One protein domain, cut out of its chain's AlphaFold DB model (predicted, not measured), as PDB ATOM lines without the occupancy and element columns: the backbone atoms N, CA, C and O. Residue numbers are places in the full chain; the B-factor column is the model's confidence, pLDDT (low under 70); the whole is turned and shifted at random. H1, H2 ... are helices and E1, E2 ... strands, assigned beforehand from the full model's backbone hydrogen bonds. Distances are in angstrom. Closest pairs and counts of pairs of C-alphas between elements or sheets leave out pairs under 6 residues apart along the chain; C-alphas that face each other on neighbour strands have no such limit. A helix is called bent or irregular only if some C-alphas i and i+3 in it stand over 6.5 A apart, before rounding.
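What this domain is: This is residues 4 to 83 of the 345 residues of the protein "Putative butyryl-CoA:acetate CoA-transferase" of Anaeroglobus geminatus F0357 (UniProt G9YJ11). A small sheet of three parallel strands, E1, E3 and E5, makes a wall with H2 over one face, above its edge strand E1, while no named element covers the opposite face. A short two-stranded ribbon, E2 and E4, lies over the same face as H2, and H1 runs side by side with H2 beyond the E1 edge, the farthest element from the mean of the C-alphas. The printed part has 80 residues with two named helices and five named strands, in the order H1, E1, E2, H2, E3, E4, E5. The large sheet has the order E1, E3, E5, and the pair E2 and E4 is antiparallel; the class is mixed, helices and strands. The whole is compact, with a radius of gyration of the C-alphas of 12.0 A, and spans 35 by 25 by 20 A.

Where its parts are: Find C-alpha 4 at (114.628, 150.205, 147.679); from there H1 runs over residues 4 to 12, 13.9 A long. It is irregular, with C-alphas 4 and 7 standing 7.1 A apart. Next comes E1, residues 18 to 23, 15.6 A, then E2, residues 31 to 33, 6.7 A. H2, residues 41 to 47, begins at C-alpha 41 at (106.946, 152.155, 137.806) and is 9.9 A long. E3, residues 50 to 56, is the longest strand at 19.3 A. E4 holds residues 69 to 71, 6.9 A, and E5 residues 77 to 82, 15.5 A, ending at C-alpha 82 at (95.702, 142.151, 122.755).

How they stand to each other: Begin with the sheet, where E3 is the inner strand. E1 and E3 are parallel at 20 degrees; look for N 19 and O 50, 2.8 A apart and within hydrogen-bond range. E3 and E5 are parallel at 16 degrees, with N 55 and O 79 within range at 2.8 A. H2 is on the sheet at a height of 8.8 A, over E1; on the local plane it stands at 28 degrees to E1, only just along the strands. Their closest C-alphas, those of Ala 19 and Thr 45, are 6.0 A apart. H1 is not on the sheet, but touches H2 at a shallow tilt of 18 degrees, the same way, with the C-alphas of Pro 7 and Gln 43 closest at 5.5 A. E2 and E4 are antiparallel at 153 degrees, with N 32 and O 70 within range at 2.9 A. The closest C-alphas of E1 and E2, those of Val 23 and Ser 33, are 5.4 A apart, and those of H2 and E4, Glu 42 and Ile 70, are 7.4 A apart. E2 and E3 are only just apart, at 8.3 A. In H2 every O i to N i+4 pair is within hydrogen-bond range; in H1, 4 of 5 are.

The domain as a whole: The two C-alphas farthest apart, those of Ile 13 and Asn 83, are 35.8 A from each other. The printed part has no cut. The link from E3 to E4, residues 57 to 68, is the one long link. The mean pLDDT of the printed part is 97.5, and no printed residue of this model is under 70.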
ATOM      1  N   ARG A   4     115.571 149.271 147.032       97.06
ATOM      2  CA  ARG A   4     114.628 150.205 147.679       97.06
ATOM      3  C   ARG A   4     114.797 151.670 147.258       97.06
ATOM      4  O   ARG A   4     113.843 152.438 147.320       97.06
ATOM      5  N   ASN A   5     115.998 152.064 146.815       97.06
ATOM      6  CA  ASN A   5     116.303 153.436 146.397       97.06
ATOM      7  C   ASN A   5     115.937 153.707 144.932       97.06
ATOM      8  O   ASN A   5     115.978 154.855 144.502       97.06
ATOM      9  N   LYS A   6     115.569 152.690 144.145       96.50
ATOM     10  CA  LYS A   6     115.230 152.872 142.726       96.50
ATOM     11  C   LYS A   6     114.165 153.968 142.513       96.50
ATOM     12  O   LYS A   6     114.396 154.823 141.659       96.50
ATOM     13  N   PRO A   7     113.070 154.050 143.299       96.94
ATOM     14  CA  PRO A   7     112.108 155.147 143.194       96.94
ATOM     15  C   PRO A   7     112.719 156.543 143.405       96.94
ATOM     16  O   PRO A   7     112.418 157.454 142.637       96.94
ATOM     17  N   SER A   8     113.599 156.734 144.400       97.00
ATOM     18  CA  SER A   8     114.241 158.038 144.626       97.00
ATOM     19  C   SER A   8     115.276 158.372 143.557       97.00
ATOM     20  O   SER A   8     115.388 159.527 143.174       97.00
ATOM     21  N   MET A   9     115.976 157.379 143.006       96.62
ATOM     22  CA  MET A   9     116.894 157.603 141.886       96.62
ATOM     23  C   MET A   9     116.169 158.163 140.662       96.62
ATOM     24  O   MET A   9     116.642 159.133 140.080       96.62
ATOM     25  N   TYR A  10     115.011 157.602 140.301       97.50
ATOM     26  CA  TYR A  10     114.202 158.133 139.198       97.50
ATOM     27  C   TYR A  10     113.661 159.531 139.487       97.50
ATOM     28  O   TYR A  10     113.648 160.383 138.607       97.50
ATOM     29  N   ARG A  11     113.249 159.800 140.723       96.69
ATOM     30  CA  ARG A  11     112.728 161.116 141.089       96.69
ATOM     31  C   ARG A  11     113.820 162.196 141.105       96.69
ATOM     32  O   ARG A  11     113.625 163.272 140.538       96.69
ATOM     33  N   ASP A  12     114.959 161.891 141.725       97.19
ATOM     34  CA  ASP A  12     115.915 162.893 142.204       97.19
ATOM     35  C   ASP A  12     117.222 162.949 141.387       97.19
ATOM     36  O   ASP A  12     117.912 163.965 141.432       97.19
ATOM     37  N   ILE A  13     117.593 161.883 140.657       96.88
ATOM     38  CA  ILE A  13     118.936 161.741 140.051       96.88
ATOM     39  C   ILE A  13     118.886 161.526 138.536       96.88
ATOM     40  O   ILE A  13     119.653 162.144 137.803       96.88
ATOM     41  N   LEU A  14     118.045 160.606 138.068       96.81
ATOM     42  CA  LEU A  14     118.020 160.174 136.670       96.81
ATOM     43  C   LEU A  14     117.105 161.064 135.840       96.81
ATOM     44  O   LEU A  14     116.045 161.449 136.311       96.81
ATOM     45  N   ASP A  15     117.452 161.291 134.580       97.38
ATOM     46  CA  ASP A  15     116.514 161.805 133.586       97.38
ATOM     47  C   ASP A  15     115.902 160.649 132.792       97.38
ATOM     48  O   ASP A  15     116.569 159.656 132.494       97.38
ATOM     49  N   VAL A  16     114.617 160.774 132.454       98.12
ATOM     50  CA  VAL A  16     113.885 159.774 131.671       98.12
ATOM     51  C   VAL A  16     113.214 160.475 130.499       98.12
ATOM     52  O   VAL A  16     112.307 161.285 130.679       98.12
ATOM     53  N   ASP A  17     113.653 160.173 129.280       98.62
ATOM     54  CA  ASP A  17     113.016 160.713 128.077       98.62
ATOM     55  C   ASP A  17     111.726 159.960 127.742       98.62
ATOM     56  O   ASP A  17     110.701 160.583 127.477       98.62
ATOM     57  N   VAL A  18     111.759 158.625 127.795       98.62
ATOM     58  CA  VAL A  18     110.619 157.765 127.456       98.62
ATOM     59  C   VAL A  18     110.505 156.619 128.458       98.62
ATOM     60  O   VAL A  18     111.489 155.934 128.732       98.62
ATOM     61  N   ALA A  19     109.298 156.386 128.968       98.50
ATOM     62  CA  ALA A  19     108.925 155.180 129.697       98.50
ATOM     63  C   ALA A  19     107.988 154.328 128.833       98.50
ATOM     64  O   ALA A  19     106.965 154.822 128.366       98.50
ATOM     65  N   MET A  20     108.337 153.054 128.644       98.44
ATOM     66  CA  MET A  20     107.497 152.056 127.980       98.44
ATOM     67  C   MET A  20     107.137 150.971 128.991       98.44
ATOM     68  O   MET A  20     108.042 150.343 129.541       98.44
ATOM     69  N   ILE A  21     105.848 150.791 129.283       97.88
ATOM     70  CA  ILE A  21     105.396 149.886 130.351       97.88
ATOM     71  C   ILE A  21     104.196 149.064 129.884       97.88
ATOM     72  O   ILE A  21     103.222 149.619 129.379       97.88
ATOM     73  N   THR A  22     104.246 147.750 130.096       98.31
ATOM     74  CA  THR A  22     103.085 146.877 129.902       98.31
ATOM     75  C   THR A  22     102.113 147.034 131.070       98.31
ATOM     76  O   THR A  22     102.524 146.996 132.231       98.31
ATOM     77  N   VAL A  23     100.828 147.199 130.776       98.69
ATOM     78  CA  VAL A  23      99.771 147.436 131.766       98.69
ATOM     79  C   VAL A  23      98.547 146.560 131.503       98.69
ATOM     80  O   VAL A  23      98.326 146.104 130.381       98.69
ATOM     81  N   SER A  24      97.728 146.350 132.537       98.50
ATOM     82  CA  SER A  24      96.402 145.735 132.388       98.50
ATOM     83  C   SER A  24      95.455 146.654 131.599       98.50
ATOM     84  O   SER A  24      95.666 147.871 131.595       98.50
ATOM     85  N   PRO A  25      94.334 146.150 131.052       98.56
ATOM     86  CA  PRO A  25      93.298 146.994 130.456       98.56
ATOM     87  C   PRO A  25      92.800 148.106 131.389       98.56
ATOM     88  O   PRO A  25      92.739 147.952 132.618       98.56
ATOM     89  N   MET A  26      92.405 149.234 130.799       98.56
ATOM     90  CA  MET A  26      91.854 150.376 131.529       98.56
ATOM     91  C   MET A  26      90.543 149.992 132.227       98.56
ATOM     92  O   MET A  26      89.684 149.346 131.631       98.56
ATOM     93  N   ASN A  27      90.349 150.395 133.485       97.50
ATOM     94  CA  ASN A  27      89.039 150.257 134.133       97.50
ATOM     95  C   ASN A  27      88.078 151.395 133.751       97.50
ATOM     96  O   ASN A  27      88.447 152.389 133.128       97.50
ATOM     97  N   LYS A  28      86.835 151.291 134.234       98.25
ATOM     98  CA  LYS A  28      85.778 152.307 134.069       98.25
ATOM     99  C   LYS A  28      86.110 153.701 134.629       98.25
ATOM    100  O   LYS A  28      85.342 154.630 134.412       98.25
ATOM    101  N   HIS A  29      87.197 153.837 135.388       98.25
ATOM    102  CA  HIS A  29      87.640 155.085 136.008       98.25
ATOM    103  C   HIS A  29      88.876 155.685 135.324       98.25
ATOM    104  O   HIS A  29      89.419 156.657 135.833       98.25
ATOM    105  N   GLY A  30      89.325 155.120 134.199       98.44
ATOM    106  CA  GLY A  30      90.466 155.644 133.448       98.44
ATOM    107  C   GLY A  30      91.832 155.145 133.923       98.44
ATOM    108  O   GLY A  30      92.845 155.684 133.485       98.44
ATOM    109  N   PHE A  31      91.887 154.143 134.811       98.50
ATOM    110  CA  PHE A  31      93.143 153.625 135.366       98.50
ATOM    111  C   PHE A  31      93.566 152.293 134.750       98.50
ATOM    112  O   PHE A  31      92.777 151.342 134.670       98.50
ATOM    113  N   PHE A  32      94.851 152.210 134.427       98.62
ATOM    114  CA  PHE A  32      95.577 150.992 134.082       98.62
ATOM    115  C   PHE A  32      96.380 150.519 135.303       98.62
ATOM    116  O   PHE A  32      96.853 151.351 136.078       98.62
ATOM    117  N   SER A  33      96.548 149.208 135.492       98.50
ATOM    118  CA  SER A  33      97.438 148.659 136.529       98.50
ATOM    119  C   SER A  33      98.813 148.355 135.939       98.50
ATOM    120  O   SER A  33      98.899 147.830 134.830       98.50
ATOM    121  N   PHE A  34      99.884 148.608 136.697       98.44
ATOM    122  CA  PHE A  34     101.237 148.135 136.366       98.44
ATOM    123  C   PHE A  34     101.396 146.612 136.529       98.44
ATOM    124  O   PHE A  34     102.471 146.066 136.263       98.44
ATOM    125  N   GLY A  35     100.344 145.932 136.994       97.69
ATOM    126  CA  GLY A  35     100.265 144.487 137.131       97.69
ATOM    127  C   GLY A  35     101.422 143.920 137.932       97.69
ATOM    128  O   GLY A  35     101.636 144.298 139.081       97.69
ATOM    129  N   THR A  36     102.196 143.022 137.331       97.12
ATOM    130  CA  THR A  36     103.273 142.300 138.024       97.12
ATOM    131  C   THR A  36     104.484 143.162 138.389       97.12
ATOM    132  O   THR A  36     105.365 142.674 139.091       97.12
ATOM    133  N   THR A  37     104.572 144.427 137.958       95.88
ATOM    134  CA  THR A  37     105.758 145.269 138.196       95.88
ATOM    135  C   THR A  37     105.384 146.640 138.763       95.88
ATOM    136  O   THR A  37     105.419 147.645 138.057       95.88
ATOM    137  N   VAL A  38     105.087 146.715 140.067       97.00
ATOM    138  CA  VAL A  38     104.840 147.998 140.754       97.00
ATOM    139  C   VAL A  38     106.153 148.706 141.079       97.00
ATOM    140  O   VAL A  38     106.391 149.799 140.574       97.00
ATOM    141  N   SER A  39     107.047 148.066 141.843       96.44
ATOM    142  CA  SER A  39     108.461 148.442 142.030       96.44
ATOM    143  C   SER A  39     108.733 149.960 142.040       96.44
ATOM    144  O   SER A  39     108.528 150.629 143.051       96.44
ATOM    145  N   ALA A  40     109.211 150.514 140.923       97.38
ATOM    146  CA  ALA A  40     109.477 151.935 140.730       97.38
ATOM    147  C   ALA A  40     108.672 152.535 139.564       97.38
ATOM    148  O   ALA A  40     108.956 153.661 139.160       97.38
ATOM    149  N   SER A  41     107.694 151.805 139.022       97.88
ATOM    150  CA  SER A  41     106.946 152.155 137.806       97.88
ATOM    151  C   SER A  41     106.251 153.511 137.916       97.88
ATOM    152  O   SER A  41     106.326 154.322 136.995       97.88
ATOM    153  N   GLU A  42     105.689 153.830 139.084       97.50
ATOM    154  CA  GLU A  42     105.105 155.150 139.349       97.50
ATOM    155  C   GLU A  42     106.141 156.283 139.221       97.50
ATOM    156  O   GLU A  42     105.876 157.312 138.610       97.50
ATOM    157  N   GLN A  43     107.345 156.118 139.779       98.00
ATOM    158  CA  GLN A  43     108.364 157.174 139.723       98.00
ATOM    159  C   GLN A  43     109.014 157.269 138.340       98.00
ATOM    160  O   GLN A  43     109.369 158.363 137.910       98.00
ATOM    161  N   ILE A  44     109.125 156.146 137.626       98.44
ATOM    162  CA  ILE A  44     109.577 156.116 136.231       98.44
ATOM    163  C   ILE A  44     108.611 156.918 135.354       98.44
ATOM    164  O   ILE A  44     109.048 157.800 134.619       98.44
ATOM    165  N   THR A  45     107.306 156.653 135.459       98.31
ATOM    166  CA  THR A  45     106.282 157.331 134.645       98.31
ATOM    167  C   THR A  45     106.143 158.807 134.996       98.31
ATOM    168  O   THR A  45     106.108 159.630 134.092       98.31
ATOM    169  N   LYS A  46     106.183 159.175 136.284       97.81
ATOM    170  CA  LYS A  46     106.175 160.588 136.706       97.81
ATOM    171  C   LYS A  46     107.396 161.380 136.234       97.81
ATOM    172  O   LYS A  46     107.299 162.593 136.068       97.81
ATOM    173  N   LYS A  47     108.554 160.729 136.078       98.12
ATOM    174  CA  LYS A  47     109.784 161.387 135.613       98.12
ATOM    175  C   LYS A  47     109.854 161.498 134.091       98.12
ATOM    176  O   LYS A  47     110.503 162.413 133.586       98.12
ATOM    177  N   ALA A  48     109.242 160.557 133.379       98.62
ATOM    178  CA  ALA A  48     109.360 160.448 131.936       98.62
ATOM    179  C   ALA A  48     108.775 161.664 131.209       98.62
ATOM    180  O   ALA A  48     107.671 162.109 131.508       98.62
ATOM    181  N   LYS A  49     109.488 162.174 130.196       98.62
ATOM    182  CA  LYS A  49     108.943 163.204 129.291       98.62
ATOM    183  C   LYS A  49     107.842 162.648 128.387       98.62
ATOM    184  O   LYS A  49     107.000 163.422 127.930       98.62
ATOM    185  N   LYS A  50     107.905 161.345 128.086       98.75
ATOM    186  CA  LYS A  50     106.895 160.589 127.344       98.75
ATOM    187  C   LYS A  50     106.582 159.255 128.004       98.75
ATOM    188  O   LYS A  50     107.494 158.479 128.283       98.75
ATOM    189  N   VAL A  51     105.301 158.961 128.185       98.88
ATOM    190  CA  VAL A  51     104.813 157.681 128.704       98.88
ATOM    191  C   VAL A  51     104.040 156.949 127.614       98.88
ATOM    192  O   VAL A  51     103.009 157.419 127.137       98.88
ATOM    193  N   ILE A  52     104.538 155.778 127.232       98.81
ATOM    194  CA  ILE A  52     103.885 154.864 126.298       98.81
ATOM    195  C   ILE A  52     103.492 153.621 127.085       98.81
ATOM    196  O   ILE A  52     104.348 152.982 127.702       98.81
ATOM    197  N   VAL A  53     102.214 153.261 127.062       98.69
ATOM    198  CA  VAL A  53     101.757 152.011 127.673       98.69
ATOM    199  C   VAL A  53     101.405 150.984 126.609       98.69
ATOM    200  O   VAL A  53     100.783 151.309 125.597       98.69
ATOM    201  N   GLU A  54     101.798 149.742 126.853       98.62
ATOM    202  CA  GLU A  54     101.376 148.579 126.081       98.62
ATOM    203  C   GLU A  54     100.288 147.848 126.875       98.62
ATOM    204  O   GLU A  54     100.548 147.284 127.936       98.62
ATOM    205  N   VAL A  55      99.048 147.892 126.401       98.75
ATOM    206  CA  VAL A  55      97.914 147.231 127.047       98.75
ATOM    207  C   VAL A  55      97.911 145.766 126.645       98.75
ATOM    208  O   VAL A  55      97.691 145.446 125.477       98.75
ATOM    209  N   ASN A  56      98.118 144.891 127.625       98.56
ATOM    210  CA  ASN A  56      98.035 143.448 127.457       98.56
ATOM    211  C   ASN A  56      96.895 142.896 128.319       98.56
ATOM    212  O   ASN A  56      96.903 143.054 129.538       98.56
ATOM    213  N   GLU A  57      95.927 142.223 127.699       98.31
ATOM    214  CA  GLU A  57      94.776 141.609 128.377       98.31
ATOM    215  C   GLU A  57      95.181 140.492 129.351       98.31
ATOM    216  O   GLU A  57      94.433 140.208 130.280       98.31
ATOM    217  N   ALA A  58      96.363 139.892 129.173       98.00
ATOM    218  CA  ALA A  58      96.898 138.887 130.091       98.00
ATOM    219  C   ALA A  58      97.604 139.486 131.322       98.00
ATOM    220  O   ALA A  58      97.972 138.742 132.231       98.00
ATOM    221  N   MET A  59      97.853 140.803 131.352       98.38
ATOM    222  CA  MET A  59      98.481 141.451 132.503       98.38
ATOM    223  C   MET A  59      97.456 141.559 133.641       98.38
ATOM    224  O   MET A  59      96.462 142.275 133.474       98.38
ATOM    225  N   PRO A  60      97.690 140.922 134.805       98.12
ATOM    226  CA  PRO A  60      96.731 140.954 135.900       98.12
ATOM    227  C   PRO A  60      96.594 142.368 136.460       98.12
ATOM    228  O   PRO A  60      97.565 143.128 136.538       98.12
ATOM    229  N   ARG A  61      95.393 142.724 136.910       98.38
ATOM    230  CA  ARG A  61      95.146 143.965 137.637       98.38
ATOM    231  C   ARG A  61      95.568 143.790 139.094       98.38
ATOM    232  O   ARG A  61      94.780 143.369 139.934       98.38
ATOM    233  N   ALA A  62      96.805 144.168 139.402       97.81
ATOM    234  CA  ALA A  62      97.273 144.249 140.780       97.81
ATOM    235  C   ALA A  62      96.518 145.352 141.535       97.81
ATOM    236  O   ALA A  62      96.388 146.476 141.035       97.81
ATOM    237  N   LEU A  63      96.031 145.017 142.732       96.19
ATOM    238  CA  LEU A  63      95.268 145.914 143.592       96.19
ATOM    239  C   LEU A  63      96.057 146.379 144.816       96.19
ATOM    240  O   LEU A  63      96.983 145.722 145.301       96.19
ATOM    241  N   GLY A  64      95.554 147.475 145.383       85.31
ATOM    242  CA  GLY A  64      95.823 147.891 146.747       85.31
ATOM    243  C   GLY A  64      97.170 148.573 146.934       85.31
ATOM    244  O   GLY A  64      97.966 148.726 146.021       85.31
ATOM    245  N   GLY A  65      97.405 148.966 148.181       83.94
ATOM    246  CA  GLY A  65      98.639 149.579 148.628       83.94
ATOM    247  C   GLY A  65      98.796 151.035 148.211       83.94
ATOM    248  O   GLY A  65      98.226 151.914 148.863       83.94
ATOM    249  N   ARG A  66      99.628 151.286 147.193       94.69
ATOM    250  CA  ARG A  66      99.870 152.615 146.602       94.69
ATOM    251  C   ARG A  66     100.759 152.509 145.359       94.69
ATOM    252  O   ARG A  66     101.784 151.838 145.400       94.69
ATOM    253  N   GLY A  67     100.506 153.331 144.341       95.50
ATOM    254  CA  GLY A  67     101.424 153.516 143.205       95.50
ATOM    255  C   GLY A  67     101.439 152.342 142.219       95.50
ATOM    256  O   GLY A  67     102.361 152.217 141.417       95.50
ATOM    257  N   GLU A  68     100.426 151.487 142.285       97.12
ATOM    258  CA  GLU A  68     100.211 150.295 141.470       97.12
ATOM    259  C   GLU A  68      99.479 150.576 140.147       97.12
ATOM    260  O   GLU A  68      99.338 149.682 139.313       97.12
ATOM    261  N   CYS A  69      99.019 151.812 139.936       97.62
ATOM    262  CA  CYS A  69      98.241 152.207 138.767       97.62
ATOM    263  C   CYS A  69      98.645 153.575 138.201       97.62
ATOM    264  O   CYS A  69      99.321 154.374 138.851       97.62
ATOM    265  N   ILE A  70      98.194 153.834 136.973       98.31
ATOM    266  CA  ILE A  70      98.377 155.087 136.235       98.31
ATOM    267  C   ILE A  70      97.074 155.463 135.522       98.31
ATOM    268  O   ILE A  70      96.368 154.593 135.007       98.31
ATOM    269  N   HIS A  71      96.729 156.752 135.517       98.69
ATOM    270  CA  HIS A  71      95.532 157.261 134.847       98.69
ATOM    271  C   HIS A  71      95.836 157.634 133.388       98.69
ATOM    272  O   HIS A  71      96.935 158.084 133.076       98.69
ATOM    273  N   ILE A  72      94.850 157.514 132.490       98.75
ATOM    274  CA  ILE A  72      94.994 157.848 131.061       98.75
ATOM    275  C   ILE A  72      95.469 159.287 130.797       98.75
ATOM    276  O   ILE A  72      96.106 159.542 129.782       98.75
ATOM    277  N   SER A  73      95.204 160.226 131.714       98.62
ATOM    278  CA  SER A  73      95.695 161.611 131.602       98.62
ATOM    279  C   SER A  73      97.213 161.740 131.689       98.62
ATOM    280  O   SER A  73      97.747 162.751 131.246       98.62
ATOM    281  N   ASP A  74      97.884 160.744 132.268       98.56
ATOM    282  CA  ASP A  74      99.327 160.744 132.516       98.56
ATOM    283  C   ASP A  74     100.077 159.896 131.467       98.56
ATOM    284  O   ASP A  74     101.240 159.543 131.654       98.56
ATOM    285  N   ILE A  75      99.399 159.535 130.369       98.75
ATOM    286  CA  ILE A  75      99.898 158.663 129.301       98.75
ATOM    287  C   ILE A  75      99.873 159.424 127.970       98.75
ATOM    288  O   ILE A  75      98.840 159.952 127.563       98.75
ATOM    289  N   ASP A  76     100.997 159.439 127.250       98.88
ATOM    290  CA  ASP A  76     101.103 160.079 125.934       98.88
ATOM    291  C   ASP A  76     100.620 159.183 124.790       98.88
ATOM    292  O   ASP A  76     100.191 159.681 123.748       98.88
ATOM    293  N   SER A  77     100.760 157.862 124.912       98.62
ATOM    294  CA  SER A  77     100.367 156.915 123.861       98.62
ATOM    295  C   SER A  77      99.996 155.548 124.423       98.62
ATOM    296  O   SER A  77     100.631 155.049 125.349       98.62
ATOM    297  N   VAL A  78      98.983 154.932 123.815       98.69
ATOM    298  CA  VAL A  78      98.488 153.594 124.155       98.69
ATOM    299  C   VAL A  78      98.686 152.682 122.947       98.69
ATOM    300  O   VAL A  78      98.274 153.027 121.840       98.69
ATOM    301  N   VAL A  79      99.307 151.528 123.165       98.56
ATOM    302  CA  VAL A  79      99.430 150.444 122.186       98.56
ATOM    303  C   VAL A  79      98.631 149.254 122.701       98.56
ATOM    304  O   VAL A  79      98.906 148.761 123.788       98.56
ATOM    305  N   GLU A  80      97.644 148.786 121.944       98.25
ATOM    306  CA  GLU A  80      96.872 147.590 122.296       98.25
ATOM    307  C   GLU A  80      97.583 146.345 121.756       98.25
ATOM    308  O   GLU A  80      97.618 146.111 120.548       98.25
ATOM    309  N   ALA A  81      98.172 145.547 122.648       97.19
ATOM    310  CA  ALA A  81      98.863 144.309 122.292       97.19
ATOM    311  C   ALA A  81      97.913 143.102 122.173       97.19
ATOM    312  O   ALA A  81      98.294 142.058 121.640       97.19
ATOM    313  N   GLY A  82      96.672 143.239 122.652       96.75
ATOM    314  CA  GLY A  82      95.702 142.151 122.755       96.75
ATOM    315  C   GLY A  82      96.037 141.219 123.918       96.75
ATOM    316  O   GLY A  82      96.499 141.665 124.965       96.75
ATOM    317  N   ASN A  83      95.806 139.921 123.739       96.75
ATOM    318  CA  ASN A  83      96.064 138.902 124.754       96.75
ATOM    319  C   ASN A  83      97.374 138.162 124.452       96.75
ATOM    320  O   ASN A  83      97.378 137.115 123.799       96.75
TER     321      ASN A  83